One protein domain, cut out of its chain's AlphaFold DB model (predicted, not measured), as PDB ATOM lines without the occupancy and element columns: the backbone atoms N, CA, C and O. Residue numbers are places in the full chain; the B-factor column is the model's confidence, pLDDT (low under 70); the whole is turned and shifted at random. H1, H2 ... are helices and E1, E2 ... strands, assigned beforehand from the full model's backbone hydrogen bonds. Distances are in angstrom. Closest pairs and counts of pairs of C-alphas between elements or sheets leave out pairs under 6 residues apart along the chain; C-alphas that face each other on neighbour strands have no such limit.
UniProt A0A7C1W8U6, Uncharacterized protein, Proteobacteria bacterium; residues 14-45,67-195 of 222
ATOM      1  N   GLU A  14     111.849 120.497 190.574       98.31
ATOM      2  CA  GLU A  14     110.768 120.937 189.695       98.31
ATOM      3  C   GLU A  14     111.307 121.254 188.306       98.31
ATOM      4  O   GLU A  14     112.502 121.489 188.102       98.31
ATOM      5  N   HIS A  15     110.390 121.314 187.352       98.44
ATOM      6  CA  HIS A  15     110.631 121.887 186.043       98.44
ATOM      7  C   HIS A  15     110.047 123.291 185.965       98.44
ATOM      8  O   HIS A  15     108.965 123.560 186.484       98.44
ATOM      9  N   SER A  16     110.777 124.180 185.297       98.00
ATOM     10  CA  SER A  16     110.233 125.425 184.765       98.00
ATOM     11  C   SER A  16     111.223 126.033 183.781       98.00
ATOM     12  O   SER A  16     112.428 126.072 184.027       98.00
ATOM     13  N   CYS A  17     110.716 126.563 182.678       97.81
ATOM     14  CA  CYS A  17     111.462 127.342 181.701       97.81
ATOM     15  C   CYS A  17     111.062 128.817 181.692       97.81
ATOM     16  O   CYS A  17     111.783 129.607 181.081       97.81
ATOM     17  N   ARG A  18     109.949 129.211 182.329       96.44
ATOM     18  CA  ARG A  18     109.575 130.631 182.414       96.44
ATOM     19  C   ARG A  18     110.616 131.439 183.183       96.44
ATOM     20  O   ARG A  18     111.100 131.034 184.245       96.44
ATOM     21  N   TYR A  19     110.902 132.634 182.682       96.62
ATOM     22  CA  TYR A  19     111.725 133.617 183.370       96.62
ATOM     23  C   TYR A  19     110.893 134.863 183.693       96.62
ATOM     24  O   TYR A  19     110.222 135.419 182.826       96.62
ATOM     25  N   LYS A  20     110.929 135.310 184.955       93.25
ATOM     26  CA  LYS A  20     110.091 136.410 185.471       93.25
ATOM     27  C   LYS A  20     108.593 136.153 185.215       93.25
ATOM     28  O   LYS A  20     108.070 135.148 185.684       93.25
ATOM     29  N   ASN A  21     107.924 137.055 184.496       92.00
ATOM     30  CA  ASN A  21     106.475 137.058 184.283       92.00
ATOM     31  C   ASN A  21     106.062 136.371 182.972       92.00
ATOM     32  O   ASN A  21     104.933 136.546 182.522       92.00
ATOM     33  N   GLU A  22     106.974 135.647 182.320       93.00
ATOM     34  CA  GLU A  22     106.636 134.905 181.110       93.00
ATOM     35  C   GLU A  22     105.762 133.685 181.404       93.00
ATOM     36  O   GLU A  22     105.778 133.107 182.495       93.00
ATOM     37  N   ASN A  23     105.018 133.275 180.380       93.56
ATOM     38  CA  ASN A  23     104.325 132.000 180.395       93.56
ATOM     39  C   ASN A  23     105.326 130.859 180.224       93.56
ATOM     40  O   ASN A  23     106.356 130.997 179.561       93.56
ATOM     41  N   GLU A  24     104.996 129.710 180.801       95.00
ATOM     42  CA  GLU A  24     105.737 128.487 180.534       95.00
ATOM     43  C   GLU A  24     105.589 128.129 179.037       95.00
ATOM     44  O   GLU A  24     104.473 128.187 178.507       95.00
ATOM     45  N   PRO A  25     106.680 127.807 178.318       92.31
ATOM     46  CA  PRO A  25     106.595 127.370 176.932       92.31
ATOM     47  C   PRO A  25     105.742 126.107 176.803       92.31
ATOM     48  O   PRO A  25     105.793 125.205 177.638       92.31
ATOM     49  N   ASN A  26     104.996 126.021 175.702       94.19
ATOM     50  CA  ASN A  26     104.160 124.864 175.416       94.19
ATOM     51  C   ASN A  26     105.023 123.670 174.975       94.19
ATOM     52  O   ASN A  26     105.355 123.527 173.797       94.19
ATOM     53  N   HIS A  27     105.427 122.840 175.932       96.88
ATOM     54  CA  HIS A  27     106.110 121.582 175.664       96.88
ATOM     55  C   HIS A  27     105.148 120.564 175.045       96.88
ATOM     56  O   HIS A  27     103.976 120.482 175.410       96.88
ATOM     57  N   GLN A  28     105.652 119.734 174.131       96.69
ATOM     58  CA  GLN A  28     104.863 118.612 173.628       96.69
ATOM     59  C   GLN A  28     104.509 117.647 174.779       96.69
ATOM     60  O   GLN A  28     105.351 117.430 175.656       96.69
ATOM     61  N   PRO A  29     103.322 117.006 174.768       96.62
ATOM     62  CA  PRO A  29     102.888 116.108 175.845       96.62
ATOM     63  C   PRO A  29     103.878 114.980 176.159       96.62
ATOM     64  O   PRO A  29     104.005 114.550 177.300       96.62
ATOM     65  N   GLU A  30     104.596 114.502 175.145       95.38
ATOM     66  CA  GLU A  30     105.647 113.497 175.303       95.38
ATOM     67  C   GLU A  30     106.802 114.001 176.171       95.38
ATOM     68  O   GLU A  30     107.208 113.306 177.100       95.38
ATOM     69  N   LEU A  31     107.283 115.225 175.928       95.94
ATOM     70  CA  LEU A  31     108.331 115.844 176.737       95.94
ATOM     71  C   LEU A  31     107.850 116.096 178.171       95.94
ATOM     72  O   LEU A  31     108.599 115.821 179.102       95.94
ATOM     73  N   LEU A  32     106.604 116.541 178.366       96.56
ATOM     74  CA  LEU A  32     106.031 116.727 179.708       96.56
ATOM     75  C   LEU A  32     106.048 115.429 180.523       96.56
ATOM     76  O   LEU A  32     106.550 115.424 181.642       96.56
ATOM     77  N   ARG A  33     105.638 114.301 179.930       94.88
ATOM     78  CA  ARG A  33     105.728 112.988 180.593       94.88
ATOM     79  C   ARG A  33     107.168 112.586 180.922       94.88
ATOM     80  O   ARG A  33     107.411 111.949 181.945       94.88
ATOM     81  N   CYS A  34     108.126 112.930 180.057       94.38
ATOM     82  CA  CYS A  34     109.543 112.681 180.333       94.38
ATOM     83  C   CYS A  34     110.016 113.503 181.536       94.38
ATOM     84  O   CYS A  34     110.656 112.964 182.433       94.38
ATOM     85  N   ILE A  35     109.666 114.790 181.561       95.81
ATOM     86  CA  ILE A  35     109.988 115.717 182.647       95.81
ATOM     87  C   ILE A  35     109.406 115.219 183.967       95.81
ATOM     88  O   ILE A  35     110.148 115.122 184.936       95.81
ATOM     89  N   GLU A  36     108.115 114.882 184.004       96.12
ATOM     90  CA  GLU A  36     107.425 114.412 185.213       96.12
ATOM     91  C   GLU A  36     108.149 113.218 185.839       96.12
ATOM     92  O   GLU A  36     108.480 113.249 187.023       96.12
ATOM     93  N   ARG A  37     108.502 112.213 185.028       94.62
ATOM     94  CA  ARG A  37     109.238 111.032 185.503       94.62
ATOM     95  C   ARG A  37     110.648 111.359 185.977       94.62
ATOM     96  O   ARG A  37     111.098 110.799 186.969       94.62
ATOM     97  N   ILE A  38     111.360 112.238 185.274       95.69
ATOM     98  CA  ILE A  38     112.710 112.651 185.677       95.69
ATOM     99  C   ILE A  38     112.657 113.428 186.998       95.69
ATOM    100  O   ILE A  38     113.495 113.201 187.873       95.69
ATOM    101  N   VAL A  39     111.683 114.327 187.158       97.88
ATOM    102  CA  VAL A  39     111.459 115.086 188.394       97.88
ATOM    103  C   VAL A  39     111.156 114.136 189.548       97.88
ATOM    104  O   VAL A  39     111.820 114.220 190.580       97.88
ATOM    105  N   GLU A  40     110.224 113.200 189.354       97.44
ATOM    106  CA  GLU A  40     109.862 112.190 190.351       97.44
ATOM    107  C   GLU A  40     111.070 111.337 190.755       97.44
ATOM    108  O   GLU A  40     111.365 111.216 191.941       97.44
ATOM    109  N   ALA A  41     111.823 110.823 189.781       96.06
ATOM    110  CA  ALA A  41     113.006 110.008 190.040       96.06
ATOM    111  C   ALA A  41     114.099 110.801 190.783       96.06
ATOM    112  O   ALA A  41     114.750 110.288 191.688       96.06
ATOM    113  N   THR A  42     114.293 112.078 190.448       97.56
ATOM    114  CA  THR A  42     115.332 112.913 191.077       97.56
ATOM    115  C   THR A  42     114.942 113.361 192.494       97.56
ATOM    116  O   THR A  42     115.812 113.694 193.304       97.56
ATOM    117  N   GLN A  43     113.650 113.395 192.825       98.25
ATOM    118  CA  GLN A  43     113.170 113.889 194.113       98.25
ATOM    119  C   GLN A  43     113.606 112.975 195.269       98.25
ATOM    120  O   GLN A  43     113.261 111.803 195.351       98.25
ATOM    121  N   GLY A  44     114.360 113.541 196.211       98.00
ATOM    122  CA  GLY A  44     114.941 112.813 197.339       98.00
ATOM    123  C   GLY A  44     116.156 111.955 196.974       98.00
ATOM    124  O   GLY A  44     116.664 111.251 197.848       98.00
ATOM    125  N   MET A  45     116.638 112.017 195.727       97.88
ATOM    126  CA  MET A  45     117.733 111.184 195.236       97.88
ATOM    127  C   MET A  45     118.997 111.365 196.092       97.88
ATOM    128  O   MET A  45     119.513 112.488 196.171       97.88
ATOM    129  N   SER A  67     124.939 109.005 190.203       97.19
ATOM    130  CA  SER A  67     123.752 108.697 191.012       97.19
ATOM    131  C   SER A  67     122.464 109.037 190.257       97.19
ATOM    132  O   SER A  67     121.529 108.241 190.237       97.19
ATOM    133  N   TRP A  68     122.453 110.169 189.556       97.12
ATOM    134  CA  TRP A  68     121.343 110.634 188.736       97.12
ATOM    135  C   TRP A  68     121.082 109.714 187.555       97.12
ATOM    136  O   TRP A  68     119.958 109.248 187.389       97.12
ATOM    137  N   ILE A  69     122.125 109.361 186.796       95.62
ATOM    138  CA  ILE A  69     122.035 108.405 185.682       95.62
ATOM    139  C   ILE A  69     121.469 107.067 186.160       95.62
ATOM    140  O   ILE A  69     120.616 106.483 185.494       95.62
ATOM    141  N   LYS A  70     121.916 106.578 187.323       95.56
ATOM    142  CA  LYS A  70     121.392 105.337 187.897       95.56
ATOM    143  C   LYS A  70     119.891 105.441 188.167       95.56
ATOM    144  O   LYS A  70     119.146 104.569 187.743       95.56
ATOM    145  N   VAL A  71     119.451 106.507 188.826       94.56
ATOM    146  CA  VAL A  71     118.049 106.648 189.230       94.56
ATOM    147  C   VAL A  71     117.114 106.879 188.043       94.56
ATOM    148  O   VAL A  71     116.022 106.315 188.020       94.56
ATOM    149  N   VAL A  72     117.541 107.605 187.005       93.06
ATOM    150  CA  VAL A  72     116.738 107.680 185.772       93.06
ATOM    151  C   VAL A  72     116.700 106.345 185.030       93.06
ATOM    152  O   VAL A  72     115.659 106.008 184.473       93.06
ATOM    153  N   ASN A  73     117.778 105.553 185.062       93.12
ATOM    154  CA  ASN A  73     117.764 104.208 184.486       93.12
ATOM    155  C   ASN A  73     116.805 103.274 185.235       93.12
ATOM    156  O   ASN A  73     116.041 102.543 184.604       93.12
ATOM    157  N   ASP A  74     116.795 103.344 186.568       91.75
ATOM    158  CA  ASP A  74     115.851 102.607 187.416       91.75
ATOM    159  C   ASP A  74     114.391 103.042 187.148       91.75
ATOM    160  O   ASP A  74     113.464 102.251 187.319       91.75
ATOM    161  N   ALA A  75     114.180 104.264 186.638       90.25
ATOM    162  CA  ALA A  75     112.896 104.788 186.160       90.25
ATOM    163  C   ALA A  75     112.572 104.420 184.689       90.25
ATOM    164  O   ALA A  75     111.803 105.119 184.013       90.25
ATOM    165  N   ASP A  76     113.132 103.309 184.198       90.88
ATOM    166  CA  ASP A  76     112.875 102.731 182.872       90.88
ATOM    167  C   ASP A  76     113.345 103.628 181.706       90.88
ATOM    168  O   ASP A  76     112.703 103.739 180.656       90.88
ATOM    169  N   TRP A  77     114.477 104.302 181.902       92.50
ATOM    170  CA  TRP A  77     115.258 104.907 180.825       92.50
ATOM    171  C   TRP A  77     116.506 104.076 180.545       92.50
ATOM    172  O   TRP A  77     117.045 103.397 181.414       92.50
ATOM    173  N   LYS A  78     117.011 104.142 179.316       93.75
ATOM    174  CA  LYS A  78     118.342 103.626 178.989       93.75
ATOM    175  C   LYS A  78     119.277 104.800 178.780       93.75
ATOM    176  O   LYS A  78     119.053 105.594 177.874       93.75
ATOM    177  N   SER A  79     120.333 104.907 179.576       92.56
ATOM    178  CA  SER A  79     121.375 105.913 179.377       92.56
ATOM    179  C   SER A  79     122.489 105.406 178.460       92.56
ATOM    180  O   SER A  79     122.979 104.289 178.644       92.56
ATOM    181  N   LYS A  80     122.974 106.245 177.545       89.94
ATOM    182  CA  LYS A  80     124.186 105.987 176.757       89.94
ATOM    183  C   LYS A  80     125.054 107.236 176.709       89.94
ATOM    184  O   LYS A  80     124.589 108.313 176.349       89.94
ATOM    185  N   THR A  81     126.343 107.072 176.973       84.38
ATOM    186  CA  THR A  81     127.331 108.112 176.686       84.38
ATOM    187  C   THR A  81     127.680 108.095 175.200       84.38
ATOM    188  O   THR A  81     127.980 107.040 174.630       84.38
ATOM    189  N   LEU A  82     127.663 109.262 174.556       75.69
ATOM    190  CA  LEU A  82     128.091 109.384 173.165       75.69
ATOM    191  C   LEU A  82     129.628 109.347 173.118       75.69
ATOM    192  O   LEU A  82     130.304 110.315 173.464       75.69
ATOM    193  N   ASN A  83     130.179 108.179 172.781       64.25
ATOM    194  CA  ASN A  83     131.624 107.930 172.808       64.25
ATOM    195  C   ASN A  83     132.308 108.148 171.452       64.25
ATOM    196  O   ASN A  83     133.523 108.322 171.427       64.25
ATOM    197  N   ASN A  84     131.562 108.138 170.340       62.22
ATOM    198  CA  ASN A  84     132.130 108.277 169.003       62.22
ATOM    199  C   ASN A  84     131.561 109.509 168.286       62.22
ATOM    200  O   ASN A  84     130.380 109.570 167.962       62.22
ATOM    201  N   LEU A  85     132.426 110.498 168.053       57.91
ATOM    202  CA  LEU A  85     132.091 111.773 167.409       57.91
ATOM    203  C   LEU A  85     131.896 111.637 165.891       57.91
ATOM    204  O   LEU A  85     131.394 112.564 165.262       57.91
ATOM    205  N   GLN A  86     132.269 110.494 165.300       57.59
ATOM    206  CA  GLN A  86     132.084 110.234 163.868       57.59
ATOM    207  C   GLN A  86     130.603 110.185 163.450       57.59
ATOM    208  O   GLN A  86     130.297 110.416 162.282       57.59
ATOM    209  N   ASP A  87     129.688 109.978 164.404       56.16
ATOM    210  CA  ASP A  87     128.240 110.007 164.169       56.16
ATOM    211  C   ASP A  87     127.680 111.446 164.092       56.16
ATOM    212  O   ASP A  87     126.587 111.670 163.569       56.16
ATOM    213  N   LEU A  88     128.433 112.449 164.565       63.81
ATOM    214  CA  LEU A  88     128.054 113.864 164.545       63.81
ATOM    215  C   LEU A  88     128.553 114.518 163.251       63.81
ATOM    216  O   LEU A  88     129.567 115.217 163.248       63.81
ATOM    217  N   ARG A  89     127.869 114.276 162.126       62.00
ATOM    218  CA  ARG A  89     128.215 114.840 160.806       62.00
ATOM    219  C   ARG A  89     128.388 116.372 160.864       62.00
ATOM    220  O   ARG A  89     127.428 117.119 160.722       62.00
ATOM    221  N   GLY A  90     129.624 116.845 161.043       60.84
ATOM    222  CA  GLY A  90     129.985 118.267 160.983       60.84
ATOM    223  C   GLY A  90     129.994 119.039 162.308       60.84
ATOM    224  O   GLY A  90     130.195 120.250 162.274       60.84
ATOM    225  N   ILE A  91     129.826 118.385 163.463       64.50
ATOM    226  CA  ILE A  91     129.908 119.050 164.776       64.50
ATOM    227  C   ILE A  91     131.104 118.492 165.556       64.50
ATOM    228  O   ILE A  91     130.992 117.437 166.185       64.50
ATOM    229  N   PRO A  92     132.271 119.159 165.519       65.94
ATOM    230  CA  PRO A  92     133.449 118.647 166.200       65.94
ATOM    231  C   PRO A  92     133.280 118.738 167.721       65.94
ATOM    232  O   PRO A  92     132.960 119.792 168.266       65.94
ATOM    233  N   ASN A  93     133.574 117.631 168.406       73.12
ATOM    234  CA  ASN A  93     133.827 117.565 169.850       73.12
ATOM    235  C   ASN A  93     132.666 117.948 170.787       73.12
ATOM    236  O   ASN A  93     132.919 118.326 171.931       73.12
ATOM    237  N   ILE A  94     131.405 117.807 170.365       80.31
ATOM    238  CA  ILE A  94     130.273 117.913 171.299       80.31
ATOM    239  C   ILE A  94     129.988 116.557 171.929       80.31
ATOM    240  O   ILE A  94     129.687 115.586 171.242       80.31
ATOM    241  N   LYS A  95     130.059 116.509 173.258       87.00
ATOM    242  CA  LYS A  95     129.701 115.342 174.052       87.00
ATOM    243  C   LYS A  95     128.680 115.770 175.107       87.00
ATOM    244  O   LYS A  95     129.053 116.576 175.958       87.00
ATOM    245  N   PRO A  96     127.433 115.272 175.045       91.69
ATOM    246  CA  PRO A  96     126.496 115.475 176.137       91.69
ATOM    247  C   PRO A  96     126.906 114.626 177.336       91.69
ATOM    248  O   PRO A  96     127.558 113.586 177.162       91.69
ATOM    249  N   ASP A  97     126.484 115.024 178.533       93.44
ATOM    250  CA  ASP A  97     126.716 114.220 179.736       93.44
ATOM    251  C   ASP A  97     126.090 112.829 179.591       93.44
ATOM    252  O   ASP A  97     126.733 111.810 179.869       93.44
ATOM    253  N   THR A  98     124.860 112.761 179.069       94.69
ATOM    254  CA  THR A  98     124.239 111.494 178.673       94.69
ATOM    255  C   THR A  98     123.128 111.675 177.636       94.69
ATOM    256  O   THR A  98     122.552 112.752 177.479       94.69
ATOM    257  N   LEU A  99     122.809 110.595 176.926       94.75
ATOM    258  CA  LEU A  99     121.585 110.453 176.145       94.75
ATOM    259  C   LEU A  99     120.675 109.449 176.840       94.75
ATOM    260  O   LEU A  99     121.114 108.345 177.164       94.75
ATOM    261  N   LEU A 100     119.412 109.815 177.027       95.31
ATOM    262  CA  LEU A 100     118.379 108.919 177.529       95.31
ATOM    263  C   LEU A 100     117.512 108.424 176.373       95.31
ATOM    264  O   LEU A 100     117.105 109.207 175.517       95.31
ATOM    265  N   PHE A 101     117.216 107.129 176.377       94.44
ATOM    266  CA  PHE A 101     116.374 106.464 175.389       94.44
ATOM    267  C   PHE A 101     115.201 105.795 176.086       94.44
ATOM    268  O   PHE A 101     115.391 105.053 177.057       94.44
ATOM    269  N   LYS A 102     114.005 106.031 175.558       91.56
ATOM    270  CA  LYS A 102     112.785 105.331 175.940       91.56
ATOM    271  C   LYS A 102     111.887 105.257 174.718       91.56
ATOM    272  O   LYS A 102     111.526 106.296 174.170       91.56
ATOM    273  N   ASP A 103     111.574 104.040 174.292       89.31
ATOM    274  CA  ASP A 103     110.865 103.787 173.037       89.31
ATOM    275  C   ASP A 103     111.567 104.524 171.872       89.31
ATOM    276  O   ASP A 103     112.783 104.404 171.699       89.31
ATOM    277  N   ASP A 104     110.828 105.325 171.113       89.56
ATOM    278  CA  ASP A 104     111.296 106.148 169.992       89.56
ATOM    279  C   ASP A 104     111.679 107.586 170.412       89.56
ATOM    280  O   ASP A 104     111.919 108.464 169.575       89.56
ATOM    281  N   ILE A 105     111.769 107.847 171.721       94.19
ATOM    282  CA  ILE A 105     112.174 109.137 172.281       94.19
ATOM    283  C   ILE A 105     113.635 109.078 172.726       94.19
ATOM    284  O   ILE A 105     114.016 108.321 173.621       94.19
ATOM    285  N   THR A 106     114.429 109.983 172.157       95.56
ATOM    286  CA  THR A 106     115.796 110.264 172.602       95.56
ATOM    287  C   THR A 106     115.864 111.650 173.234       95.56
ATOM    288  O   THR A 106     115.444 112.637 172.620       95.56
ATOM    289  N   VAL A 107     116.423 111.739 174.439       96.88
ATOM    290  CA  VAL A 107     116.588 112.984 175.199       96.88
ATOM    291  C   VAL A 107     118.068 113.234 175.462       96.88
ATOM    292  O   VAL A 107     118.745 112.402 176.063       96.88
ATOM    293  N   THR A 108     118.568 114.392 175.041       96.56
ATOM    294  CA  THR A 108     119.894 114.874 175.451       96.56
ATOM    295  C   THR A 108     119.831 115.425 176.863       96.56
ATOM    296  O   THR A 108     118.956 116.234 177.158       96.56
ATOM    297  N   VAL A 109     120.767 115.036 177.723       97.44
ATOM    298  CA  VAL A 109     120.866 115.561 179.085       97.44
ATOM    299  C   VAL A 109     122.206 116.249 179.290       97.44
ATOM    300  O   VAL A 109     123.253 115.701 178.944       97.44
ATOM    301  N   GLU A 110     122.145 117.427 179.898       97.69
ATOM    302  CA  GLU A 110     123.288 118.155 180.446       97.69
ATOM    303  C   GLU A 110     123.025 118.440 181.930       97.69
ATOM    304  O   GLU A 110     121.898 118.777 182.318       97.69
ATOM    305  N   ILE A 111     124.048 118.303 182.767       97.44
ATOM    306  CA  ILE A 111     123.994 118.501 184.215       97.44
ATOM    307  C   ILE A 111     125.045 119.546 184.605       97.44
ATOM    308  O   ILE A 111     126.214 119.241 184.832       97.44
ATOM    309  N   GLU A 112     124.617 120.797 184.774       96.50
ATOM    310  CA  GLU A 112     125.514 121.882 185.178       96.50
ATOM    311  C   GLU A 112     125.376 122.171 186.675       96.50
ATOM    312  O   GLU A 112     124.311 122.549 187.167       96.50
ATOM    313  N   LYS A 113     126.470 121.994 187.421       93.31
ATOM    314  CA  LYS A 113     126.482 122.034 188.896       93.31
ATOM    315  C   LYS A 113     127.338 123.141 189.493       93.31
ATOM    316  O   LYS A 113     127.294 123.328 190.703       93.31
ATOM    317  N   SER A 114     128.173 123.805 188.700       87.75
ATOM    318  CA  SER A 114     129.358 124.498 189.213       87.75
ATOM    319  C   SER A 114     129.668 125.850 188.580       87.75
ATOM    320  O   SER A 114     130.411 126.645 189.165       87.75
ATOM    321  N   ASN A 115     129.127 126.145 187.401       90.50
ATOM    322  CA  ASN A 115     129.477 127.354 186.681       90.50
ATOM    323  C   ASN A 115     128.308 127.881 185.852       90.50
ATOM    324  O   ASN A 115     127.892 127.307 184.855       90.50
ATOM    325  N   LYS A 116     127.820 129.072 186.203       92.00
ATOM    326  CA  LYS A 116     126.751 129.702 185.426       92.00
ATOM    327  C   LYS A 116     127.148 130.057 183.991       92.00
ATOM    328  O   LYS A 116     126.287 130.143 183.132       92.00
ATOM    329  N   LYS A 117     128.439 130.258 183.700       90.31
ATOM    330  CA  LYS A 117     128.894 130.646 182.352       90.31
ATOM    331  C   LYS A 117     128.835 129.496 181.343       90.31
ATOM    332  O   LYS A 117     128.781 129.758 180.146       90.31
ATOM    333  N   THR A 118     128.881 128.248 181.806       92.94
ATOM    334  CA  THR A 118     128.833 127.051 180.950       92.94
ATOM    335  C   THR A 118     127.409 126.655 180.586       92.94
ATOM    336  O   THR A 118     127.211 126.156 179.485       92.94
ATOM    337  N   ILE A 119     126.413 127.057 181.385       96.38
ATOM    338  CA  ILE A 119     124.980 126.847 181.109       96.38
ATOM    339  C   ILE A 119     124.583 127.233 179.676       96.38
ATOM    340  O   ILE A 119     123.853 126.504 179.008       96.38
ATOM    341  N   TRP A 120     125.047 128.386 179.181       93.75
ATOM    342  CA  TRP A 120     124.719 128.821 177.818       93.75
ATOM    343  C   TRP A 120     125.261 127.840 176.762       93.75
ATOM    344  O   TRP A 120     124.574 127.545 175.783       93.75
ATOM    345  N   PHE A 121     126.465 127.299 176.984       93.88
ATOM    346  CA  PHE A 121     127.069 126.303 176.105       93.88
ATOM    347  C   PHE A 121     126.312 124.979 176.193       93.88
ATOM    348  O   PHE A 121     126.113 124.345 175.162       93.88
ATOM    349  N   ASP A 122     125.828 124.589 177.373       96.44
ATOM    350  CA  ASP A 122     125.015 123.381 177.548       96.44
ATOM    351  C   ASP A 122     123.691 123.460 176.786       96.44
ATOM    352  O   ASP A 122     123.324 122.526 176.070       96.44
ATOM    353  N   ILE A 123     123.012 124.611 176.830       97.19
ATOM    354  CA  ILE A 123     121.796 124.829 176.031       97.19
ATOM    355  C   ILE A 123     122.110 124.734 174.530       97.19
ATOM    356  O   ILE A 123     121.352 124.113 173.782       97.19
ATOM    357  N   ILE A 124     123.238 125.291 174.076       95.12
ATOM    358  CA  ILE A 124     123.660 125.171 172.673       95.12
ATOM    359  C   ILE A 124     123.967 123.723 172.292       95.12
ATOM    360  O   ILE A 124     123.514 123.287 171.235       95.12
ATOM    361  N   LYS A 125     124.689 122.963 173.128       94.00
ATOM    362  CA  LYS A 125     124.965 121.536 172.884       94.00
ATOM    363  C   LYS A 125     123.661 120.771 172.664       94.00
ATOM    364  O   LYS A 125     123.530 120.052 171.673       94.00
ATOM    365  N   ILE A 126     122.667 121.003 173.522       96.69
ATOM    366  CA  ILE A 126     121.326 120.428 173.381       96.69
ATOM    367  C   ILE A 126     120.686 120.831 172.045       96.69
ATOM    368  O   ILE A 126     120.237 119.966 171.292       96.69
ATOM    369  N   MET A 127     120.657 122.127 171.716       96.12
ATOM    370  CA  MET A 127     120.083 122.621 170.457       96.12
ATOM    371  C   MET A 127     120.748 121.986 169.233       96.12
ATOM    372  O   MET A 127     120.065 121.622 168.279       96.12
ATOM    373  N   MET A 128     122.071 121.835 169.266       93.31
ATOM    374  CA  MET A 128     122.860 121.227 168.199       93.31
ATOM    375  C   MET A 128     122.501 119.752 168.005       93.31
ATOM    376  O   MET A 128     122.284 119.323 166.872       93.31
ATOM    377  N   LEU A 129     122.358 118.990 169.090       92.94
ATOM    378  CA  LEU A 129     121.964 117.579 169.030       92.94
ATOM    379  C   LEU A 129     120.509 117.391 168.574       92.94
ATOM    380  O   LEU A 129     120.213 116.428 167.864       92.94
ATOM    381  N   ILE A 130     119.605 118.312 168.919       95.00
ATOM    382  CA  ILE A 130     118.234 118.325 168.383       95.00
ATOM    383  C   ILE A 130     118.235 118.681 166.891       95.00
ATOM    384  O   ILE A 130     117.575 118.015 166.096       95.00
ATOM    385  N   GLY A 131     118.994 119.703 166.492       92.12
ATOM    386  CA  GLY A 131     119.083 120.164 165.103       92.12
ATOM    387  C   GLY A 131     119.665 119.121 164.144       92.12
ATOM    388  O   GLY A 131     119.268 119.073 162.986       92.12
ATOM    389  N   GLN A 132     120.552 118.249 164.632       89.31
ATOM    390  CA  GLN A 132     121.089 117.108 163.877       89.31
ATOM    391  C   GLN A 132     120.175 115.871 163.890       89.31
ATOM    392  O   GLN A 132     120.518 114.851 163.299       89.31
ATOM    393  N   GLY A 133     119.033 115.922 164.584       90.19
ATOM    394  CA  GLY A 133     118.107 114.792 164.694       90.19
ATOM    395  C   GLY A 133     118.603 113.645 165.580       90.19
ATOM    396  O   GLY A 133     118.033 112.560 165.547       90.19
ATOM    397  N   LEU A 134     119.645 113.866 166.385       89.94
ATOM    398  CA  LEU A 134     120.206 112.855 167.292       89.94
ATOM    399  C   LEU A 134     119.414 112.730 168.590       89.94
ATOM    400  O   LEU A 134     119.462 111.703 169.260       89.94
ATOM    401  N   SER A 135     118.689 113.785 168.946       93.88
ATOM    402  CA  SER A 135     117.746 113.785 170.053       93.88
ATOM    403  C   SER A 135     116.466 114.495 169.645       93.88
ATOM    404  O   SER A 135     116.482 115.436 168.853       93.88
ATOM    405  N   LYS A 136     115.339 114.031 170.178       97.00
ATOM    406  CA  LYS A 136     114.034 114.662 169.968       97.00
ATOM    407  C   LYS A 136     113.859 115.863 170.897       97.00
ATOM    408  O   LYS A 136     113.310 116.885 170.485       97.00
ATOM    409  N   TYR A 137     114.362 115.732 172.124       98.38
ATOM    410  CA  TYR A 137     114.270 116.726 173.189       98.38
ATOM    411  C   TYR A 137     115.597 116.884 173.928       98.38
ATOM    412  O   TYR A 137     116.514 116.074 173.773       98.38
ATOM    413  N   GLY A 138     115.667 117.898 174.787       98.12
ATOM    414  CA  GLY A 138     116.758 118.045 175.733       98.12
ATOM    415  C   GLY A 138     116.306 118.477 177.116       98.12
ATOM    416  O   GLY A 138     115.271 119.123 177.278       98.12
ATOM    417  N   VAL A 139     117.106 118.114 178.110       98.44
ATOM    418  CA  VAL A 139     116.902 118.426 179.520       98.44
ATOM    419  C   VAL A 139     118.206 118.985 180.076       98.44
ATOM    420  O   VAL A 139     119.257 118.360 179.962       98.44
ATOM    421  N   LEU A 140     118.127 120.155 180.698       98.62
ATOM    422  CA  LEU A 140     119.214 120.733 181.477       98.62
ATOM    423  C   LEU A 140     118.873 120.629 182.966       98.62
ATOM    424  O   LEU A 140     117.850 121.161 183.402       98.62
ATOM    425  N   VAL A 141     119.723 119.966 183.746       98.50
ATOM    426  CA  VAL A 141     119.538 119.758 185.190       98.50
ATOM    427  C   VAL A 141     120.502 120.657 185.960       98.50
ATOM    428  O   VAL A 141     121.708 120.607 185.739       98.50
ATOM    429  N   THR A 142     119.987 121.495 186.864       98.50
ATOM    430  CA  THR A 142     120.790 122.521 187.561       98.50
ATOM    431  C   THR A 142     120.377 122.703 189.026       98.50
ATOM    432  O   THR A 142     119.192 122.612 189.351       98.50
ATOM    433  N   PRO A 143     121.319 122.975 189.947       97.94
ATOM    434  CA  PRO A 143     120.987 123.268 191.331       97.94
ATOM    435  C   PRO A 143     120.524 124.724 191.525       97.94
ATOM    436  O   PRO A 143     120.998 125.650 190.869       97.94
ATOM    437  N   ARG A 144     119.658 124.953 192.513       97.75
ATOM    438  CA  ARG A 144     119.201 126.283 192.969       97.75
ATOM    439  C   ARG A 144     120.161 126.960 193.936       97.75
ATOM    440  O   ARG A 144     120.029 128.144 194.222       97.75
ATOM    441  N   ASN A 145     121.069 126.188 194.521       96.56
ATOM    442  CA  ASN A 145     121.889 126.625 195.640       96.56
ATOM    443  C   ASN A 145     123.345 126.180 195.490       96.56
ATOM    444  O   ASN A 145     123.921 125.571 196.385       96.56
ATOM    445  N   TYR A 146     123.968 126.466 194.348       94.62
ATOM    446  CA  TYR A 146     125.394 126.203 194.202       94.62
ATOM    447  C   TYR A 146     126.212 127.127 195.118       94.62
ATOM    448  O   TYR A 146     126.222 128.347 194.949       94.62
ATOM    449  N   ALA A 147     126.919 126.544 196.086       92.06
ATOM    450  CA  ALA A 147     127.780 127.266 197.013       92.06
ATOM    451  C   ALA A 147     129.064 127.766 196.321       92.06
ATOM    452  O   ALA A 147     130.072 127.062 196.230       92.06
ATOM    453  N   HIS A 148     129.042 129.015 195.860       89.50
ATOM    454  CA  HIS A 148     130.191 129.697 195.279       89.50
ATOM    455  C   HIS A 148     130.993 130.460 196.356       89.50
ATOM    456  O   HIS A 148     130.555 130.668 197.490       89.50
ATOM    457  N   LYS A 149     132.208 130.913 196.006       83.75
ATOM    458  CA  LYS A 149     133.071 131.695 196.915       83.75
ATOM    459  C   LYS A 149     132.443 133.026 197.354       83.75
ATOM    460  O   LYS A 149     132.767 133.518 198.425       83.75
ATOM    461  N   ILE A 150     131.580 133.604 196.518       86.94
ATOM    462  CA  ILE A 150     130.955 134.928 196.706       86.94
ATOM    463  C   ILE A 150     129.446 134.763 196.982       86.94
ATOM    464  O   ILE A 150     128.620 135.498 196.455       86.94
ATOM    465  N   GLY A 151     129.074 133.737 197.750       88.31
ATOM    466  CA  GLY A 151     127.683 133.431 198.092       88.31
ATOM    467  C   GLY A 151     127.090 132.283 197.278       88.31
ATOM    468  O   GLY A 151     127.810 131.471 196.702       88.31
ATOM    469  N   VAL A 152     125.764 132.205 197.254       93.19
ATOM    470  CA  VAL A 152     125.026 131.095 196.645       93.19
ATOM    471  C   VAL A 152     124.515 131.505 195.268       93.19
ATOM    472  O   VAL A 152     123.923 132.572 195.110       93.19
ATOM    473  N   TRP A 153     124.768 130.673 194.263       95.25
ATOM    474  CA  TRP A 153     124.258 130.861 192.908       95.25
ATOM    475  C   TRP A 153     123.042 129.974 192.662       95.25
ATOM    476  O   TRP A 153     123.095 128.761 192.865       95.25
ATOM    477  N   ASP A 154     121.980 130.589 192.148       97.25
ATOM    478  CA  ASP A 154     120.812 129.890 191.621       97.25
ATOM    479  C   ASP A 154     121.033 129.571 190.137       97.25
ATOM    480  O   ASP A 154     120.673 130.351 189.251       97.25
ATOM    481  N   LEU A 155     121.680 128.430 189.864       97.88
ATOM    482  CA  LEU A 155     121.973 127.998 188.493       97.88
ATOM    483  C   LEU A 155     120.690 127.687 187.716       97.88
ATOM    484  O   LEU A 155     120.650 127.891 186.505       97.88
ATOM    485  N   PHE A 156     119.621 127.285 188.404       98.25
ATOM    486  CA  PHE A 156     118.311 127.082 187.793       98.25
ATOM    487  C   PHE A 156     117.689 128.390 187.292       98.25
ATOM    488  O   PHE A 156     117.180 128.462 186.171       98.25
ATOM    489  N   SER A 157     117.756 129.464 188.079       97.81
ATOM    490  CA  SER A 157     117.350 130.795 187.616       97.81
ATOM    491  C   SER A 157     118.227 131.299 186.463       97.81
ATOM    492  O   SER A 157     117.699 131.865 185.506       97.81
ATOM    493  N   GLU A 158     119.542 131.078 186.519       98.00
ATOM    494  CA  GLU A 158     120.472 131.467 185.445       98.00
ATOM    495  C   GLU A 158     120.185 130.697 184.140       98.00
ATOM    496  O   GLU A 158     120.172 131.290 183.063       98.00
ATOM    497  N   ALA A 159     119.850 129.405 184.208       98.38
ATOM    498  CA  ALA A 159     119.438 128.617 183.043       98.38
ATOM    499  C   ALA A 159     118.165 129.151 182.379       98.38
ATOM    500  O   ALA A 159     118.128 129.318 181.155       98.38
ATOM    501  N   ARG A 160     117.143 129.489 183.173       98.31
ATOM    502  CA  ARG A 160     115.907 130.109 182.663       98.31
ATOM    503  C   ARG A 160     116.189 131.477 182.044       98.31
ATOM    504  O   ARG A 160     115.674 131.776 180.970       98.31
ATOM    505  N   TYR A 161     117.068 132.266 182.664       97.75
ATOM    506  CA  TYR A 161     117.527 133.543 182.119       97.75
ATOM    507  C   TYR A 161     118.254 133.387 180.774       97.75
ATOM    508  O   TYR A 161     117.961 134.120 179.831       97.75
ATOM    509  N   TYR A 162     119.170 132.428 180.632       97.75
ATOM    510  CA  TYR A 162     119.869 132.227 179.359       97.75
ATOM    511  C   TYR A 162     118.944 131.717 178.259       97.75
ATOM    512  O   TYR A 162     119.017 132.208 177.132       97.75
ATOM    513  N   LYS A 163     118.025 130.801 178.580       97.06
ATOM    514  CA  LYS A 163     116.993 130.360 177.633       97.06
ATOM    515  C   LYS A 163     116.117 131.530 177.175       97.06
ATOM    516  O   LYS A 163     115.849 131.665 175.982       97.06
ATOM    517  N   TRP A 164     115.739 132.406 178.102       96.81
ATOM    518  CA  TRP A 164     115.035 133.651 177.804       96.81
ATOM    519  C   TRP A 164     115.838 134.567 176.869       96.81
ATOM    520  O   TRP A 164     115.315 135.031 175.857       96.81
ATOM    521  N   CYS A 165     117.129 134.774 177.141       96.88
ATOM    522  CA  CYS A 165     118.003 135.570 176.278       96.88
ATOM    523  C   CYS A 165     118.105 135.005 174.853       96.88
ATOM    524  O   CYS A 165     118.110 135.774 173.888       96.88
ATOM    525  N   LEU A 166     118.160 133.677 174.708       96.50
ATOM    526  CA  LEU A 166     118.174 133.017 173.400       96.50
ATOM    527  C   LEU A 166     116.889 133.298 172.612       96.50
ATOM    528  O   LEU A 166     116.963 133.611 171.423       96.50
ATOM    529  N   ALA A 167     115.731 133.257 173.274       94.88
ATOM    530  CA  ALA A 167     114.453 133.601 172.656       94.88
ATOM    531  C   ALA A 167     114.385 135.089 172.270       94.88
ATOM    532  O   ALA A 167     114.091 135.436 171.125       94.88
ATOM    533  N   GLN A 168     114.679 135.986 173.215       94.88
ATOM    534  CA  GLN A 168     114.417 137.416 173.048       94.88
ATOM    535  C   GLN A 168     115.465 138.136 172.201       94.88
ATOM    536  O   GLN A 168     115.107 138.976 171.370       94.88
ATOM    537  N   PHE A 169     116.747 137.820 172.387       95.81
ATOM    538  CA  PHE A 169     117.847 138.584 171.792       95.81
ATOM    539  C   PHE A 169     118.548 137.835 170.668       95.81
ATOM    540  O   PHE A 169     118.798 138.434 169.627       95.81
ATOM    541  N   ALA A 170     118.810 136.535 170.833       95.06
ATOM    542  CA  ALA A 170     119.421 135.732 169.771       95.06
ATOM    543  C   ALA A 170     118.408 135.235 168.722       95.06
ATOM    544  O   ALA A 170     118.813 134.635 167.729       95.06
ATOM    545  N   LYS A 171     117.106 135.496 168.932       94.25
ATOM    546  CA  LYS A 171     116.004 135.139 168.020       94.25
ATOM    547  C   LYS A 171     115.991 133.654 167.652       94.25
ATOM    548  O   LYS A 171     115.641 133.287 166.531       94.25
ATOM    549  N   VAL A 172     116.374 132.801 168.601       96.19
ATOM    550  CA  VAL A 172     116.282 131.352 168.429       96.19
ATOM    551  C   VAL A 172     114.814 130.968 168.285       96.19
ATOM    552  O   VAL A 172     113.957 131.455 169.025       96.19
ATOM    553  N   ASP A 173     114.541 130.083 167.330       94.81
ATOM    554  CA  ASP A 173     113.198 129.600 167.043       94.81
ATOM    555  C   ASP A 173     112.497 129.045 168.299       94.81
ATOM    556  O   ASP A 173     113.031 128.216 169.044       94.81
ATOM    557  N   SER A 174     111.264 129.504 168.517       93.50
ATOM    558  CA  SER A 174     110.470 129.124 169.685       93.50
ATOM    559  C   SER A 174     110.092 127.640 169.680       93.50
ATOM    560  O   SER A 174     110.042 127.031 170.750       93.50
ATOM    561  N   CYS A 175     109.898 127.028 168.504       95.62
ATOM    562  CA  CYS A 175     109.620 125.596 168.401       95.62
ATOM    563  C   CYS A 175     110.844 124.783 168.849       95.62
ATOM    564  O   CYS A 175     110.699 123.854 169.647       95.62
ATOM    565  N   LEU A 176     112.059 125.176 168.463       96.94
ATOM    566  CA  LEU A 176     113.291 124.566 168.972       96.94
ATOM    567  C   LEU A 176     113.429 124.727 170.494       96.94
ATOM    568  O   LEU A 176     113.658 123.740 171.192       96.94
ATOM    569  N   LEU A 177     113.233 125.931 171.037       96.75
ATOM    570  CA  LEU A 177     113.317 126.159 172.488       96.75
ATOM    571  C   LEU A 177     112.215 125.437 173.281       96.75
ATOM    572  O   LEU A 177     112.412 125.122 174.459       96.75
ATOM    573  N   SER A 178     111.069 125.141 172.662       97.25
ATOM    574  CA  SER A 178     110.000 124.339 173.273       97.25
ATOM    575  C   SER A 178     110.372 122.858 173.428       97.25
ATOM    576  O   SER A 178     109.723 122.136 174.181       97.25
ATOM    577  N   LYS A 179     111.445 122.396 172.775       98.44
ATOM    578  CA  LYS A 179     111.980 121.032 172.923       98.44
ATOM    579  C   LYS A 179     112.990 120.900 174.067       98.44
ATOM    580  O   LYS A 179     113.489 119.802 174.297       98.44
ATOM    581  N   ILE A 180     113.304 121.999 174.759       98.50
ATOM    582  CA  ILE A 180     114.312 122.043 175.823       98.50
ATOM    583  C   ILE A 180     113.644 122.360 177.154       98.50
ATOM    584  O   ILE A 180     113.053 123.431 177.332       98.50
ATOM    585  N   ALA A 181     113.782 121.429 178.086       98.56
ATOM    586  CA  ALA A 181     113.296 121.507 179.449       98.56
ATOM    587  C   ALA A 181     114.434 121.880 180.408       98.56
ATOM    588  O   ALA A 181     115.578 121.470 180.207       98.56
ATOM    589  N   ILE A 182     114.122 122.626 181.467       98.75
ATOM    590  CA  ILE A 182     115.071 122.930 182.541       98.75
ATOM    591  C   ILE A 182     114.492 122.378 183.839       98.75
ATOM    592  O   ILE A 182     113.344 122.668 184.185       98.75
ATOM    593  N   ILE A 183     115.290 121.584 184.546       98.75
ATOM    594  CA  ILE A 183     114.951 120.989 185.835       98.75
ATOM    595  C   ILE A 183     115.872 121.585 186.898       98.75
ATOM    596  O   ILE A 183     117.097 121.591 186.755       98.75
ATOM    597  N   GLY A 184     115.264 122.103 187.959       98.56
ATOM    598  CA  GLY A 184     115.937 122.730 189.086       98.56
ATOM    599  C   GLY A 184     115.794 121.899 190.350       98.56
ATOM    600  O   GLY A 184     114.690 121.455 190.645       98.56
ATOM    601  N   TYR A 185     116.861 121.753 191.136       98.69
ATOM    602  CA  TYR A 185     116.831 121.052 192.429       98.69
ATOM    603  C   TYR A 185     117.588 121.813 193.524       98.69
ATOM    604  O   TYR A 185     118.516 122.567 193.252       98.69
ATOM    605  N   THR A 186     117.217 121.621 194.784       98.50
ATOM    606  CA  THR A 186     117.983 122.076 195.950       98.50
ATOM    607  C   THR A 186     118.896 120.952 196.428       98.50
ATOM    608  O   THR A 186     118.467 119.813 196.603       98.50
ATOM    609  N   GLN A 187     120.162 121.282 196.659       98.25
ATOM    610  CA  GLN A 187     121.149 120.397 197.264       98.25
ATOM    611  C   GLN A 187     121.055 120.470 198.784       98.25
ATOM    612  O   GLN A 187     121.148 121.562 199.348       98.25
ATOM    613  N   GLU A 188     120.947 119.327 199.450       98.25
ATOM    614  CA  GLU A 188     121.097 119.220 200.903       98.25
ATOM    615  C   GLU A 188     122.228 118.262 201.264       98.25
ATOM    616  O   GLU A 188     122.460 117.278 200.563       98.25
ATOM    617  N   ALA A 189     122.906 118.525 202.378       98.06
ATOM    618  CA  ALA A 189     123.905 117.644 202.972       98.06
ATOM    619  C   ALA A 189     123.488 117.227 204.383       98.06
ATOM    620  O   ALA A 189     122.851 117.988 205.110       98.06
ATOM    621  N   LYS A 190     123.865 116.008 204.778       97.38
ATOM    622  CA  LYS A 190     123.604 115.491 206.120       97.38
ATOM    623  C   LYS A 190     124.737 115.877 207.068       97.38
ATOM    624  O   LYS A 190     125.828 115.309 206.980       97.38
ATOM    625  N   ILE A 191     124.469 116.800 207.985       93.69
ATOM    626  CA  ILE A 191     125.412 117.339 208.968       93.69
ATOM    627  C   ILE A 191     124.859 117.069 210.368       93.69
ATOM    628  O   ILE A 191     123.731 117.424 210.677       93.69
ATOM    629  N   ASP A 192     125.635 116.367 211.201       91.06
ATOM    630  CA  ASP A 192     125.265 116.037 212.591       91.06
ATOM    631  C   ASP A 192     123.876 115.391 212.731       91.06
ATOM    632  O   ASP A 192     123.137 115.619 213.682       91.06
ATOM    633  N   GLY A 193     123.517 114.557 211.750       92.69
ATOM    634  CA  GLY A 193     122.236 113.853 211.703       92.69
ATOM    635  C   GLY A 193     121.115 114.613 210.990       92.69
ATOM    636  O   GLY A 193     120.171 113.961 210.539       92.69
ATOM    637  N   ASN A 194     121.254 115.924 210.791       96.19
ATOM    638  CA  ASN A 194     120.246 116.788 210.177       96.19
ATOM    639  C   ASN A 194     120.531 117.037 208.693       96.19
ATOM    640  O   ASN A 194     121.682 117.026 208.263       96.19
ATOM    641  N   TRP A 195     119.477 117.242 207.905       97.94
ATOM    642  CA  TRP A 195     119.595 117.669 206.512       97.94
ATOM    643  C   TRP A 195     119.577 119.191 206.444       97.94
ATOM    644  O   TRP A 195     118.636 119.813 206.928       97.94
TER     645      TRP A 195
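What this domain is: This is residues 14 to 45 and 67 to 195 of the 222 residues of an uncharacterized protein of Proteobacteria bacterium (UniProt A0A7C1W8U6). A strongly twisted sheet of five strands makes the middle of the domain, with H1 and H2 over one face and H3 and H4 over the other, three layers in all. The last strand, E7, runs on past the sheet, and residues 189 to 194, of which 189 to 191 belong to E7, stick out, while a small hairpin, E5 and E6, lies beyond the end of E4. The printed part has 161 residues, with named elements in the order H1 H2 E1 E2 E3 H3 E4 E5 E6 H4 H5 E7. The large sheet is mixed, in the order E1 E2 E3 E4 E7; the class is mixed, helices and strands. The whole is compact, with a radius of gyration of the C-alphas of 15.7 A and spans of 51 by 37 by 31 A.

How they stand to each other: Begin at H1, residues 29 to 42, which touches H2, residues 67 to 74, with its residues 38 to 42 alone; the closest C-alphas, of Ala 41 and Val 71, are 6.1 A apart. Next come E1, residues 78 to 80, E2, residues 98 to 102, and E3, residues 105 to 111, a meander, each strand the antiparallel neighbour of the one before; look for N 80 and O 99 at 2.8 A and N 100 and O 107 at 2.8 A. E3, H3, residues 119 to 131, and E4, residues 137 to 143, form a strand-helix-strand unit, two parallel neighbour strands with a helix between, its crossover right-handed; N 139 and O 108 are 2.8 A apart. H3 lies over E3 and E4 at a height over the sheet of 9.0 A, on the opposite face to H1. E5, residues 146 to 148, and E6, residues 151 to 153, are an antiparallel hairpin, with N 153 and O 146 at 2.8 A. H4, residues 155 to 168, lies over E4 and E7, residues 180 to 191, at a height of 10.3 A; E7 is parallel to E4, with N 183 and O 140 at 2.8 A. H5, residues 174 to 177, is not on the sheet and only just touches H4, with 3 pairs of C-alphas within 8 A; the closest are those of Ala 167 and Ser 174, 6.7 A. In H1, H2, H3 and H4 every O i to N i+4 pair is within hydrogen-bond range; H5 is too short for one.

Where its parts are: Find C-alpha 29 at (102.888, 116.108, 175.845); from there H1 runs 19.9 A. H3 measures 18.3 A, E3 19.2 A, E4 20.4 A and H4 19.6 A. E7 runs 35.3 A to C-alpha 191 at (125.412, 117.339, 208.968).

The domain as a whole: Residues 46 to 66 are not printed, and C-alphas 45 and 67 are 7.8 A apart across this cut. The link from E1 to E2 is long, and pLDDT is under 70 at residues 83 to 92 within it. The C-alphas farthest apart, of Arg 89 and Asp 192, are 51.9 A apart.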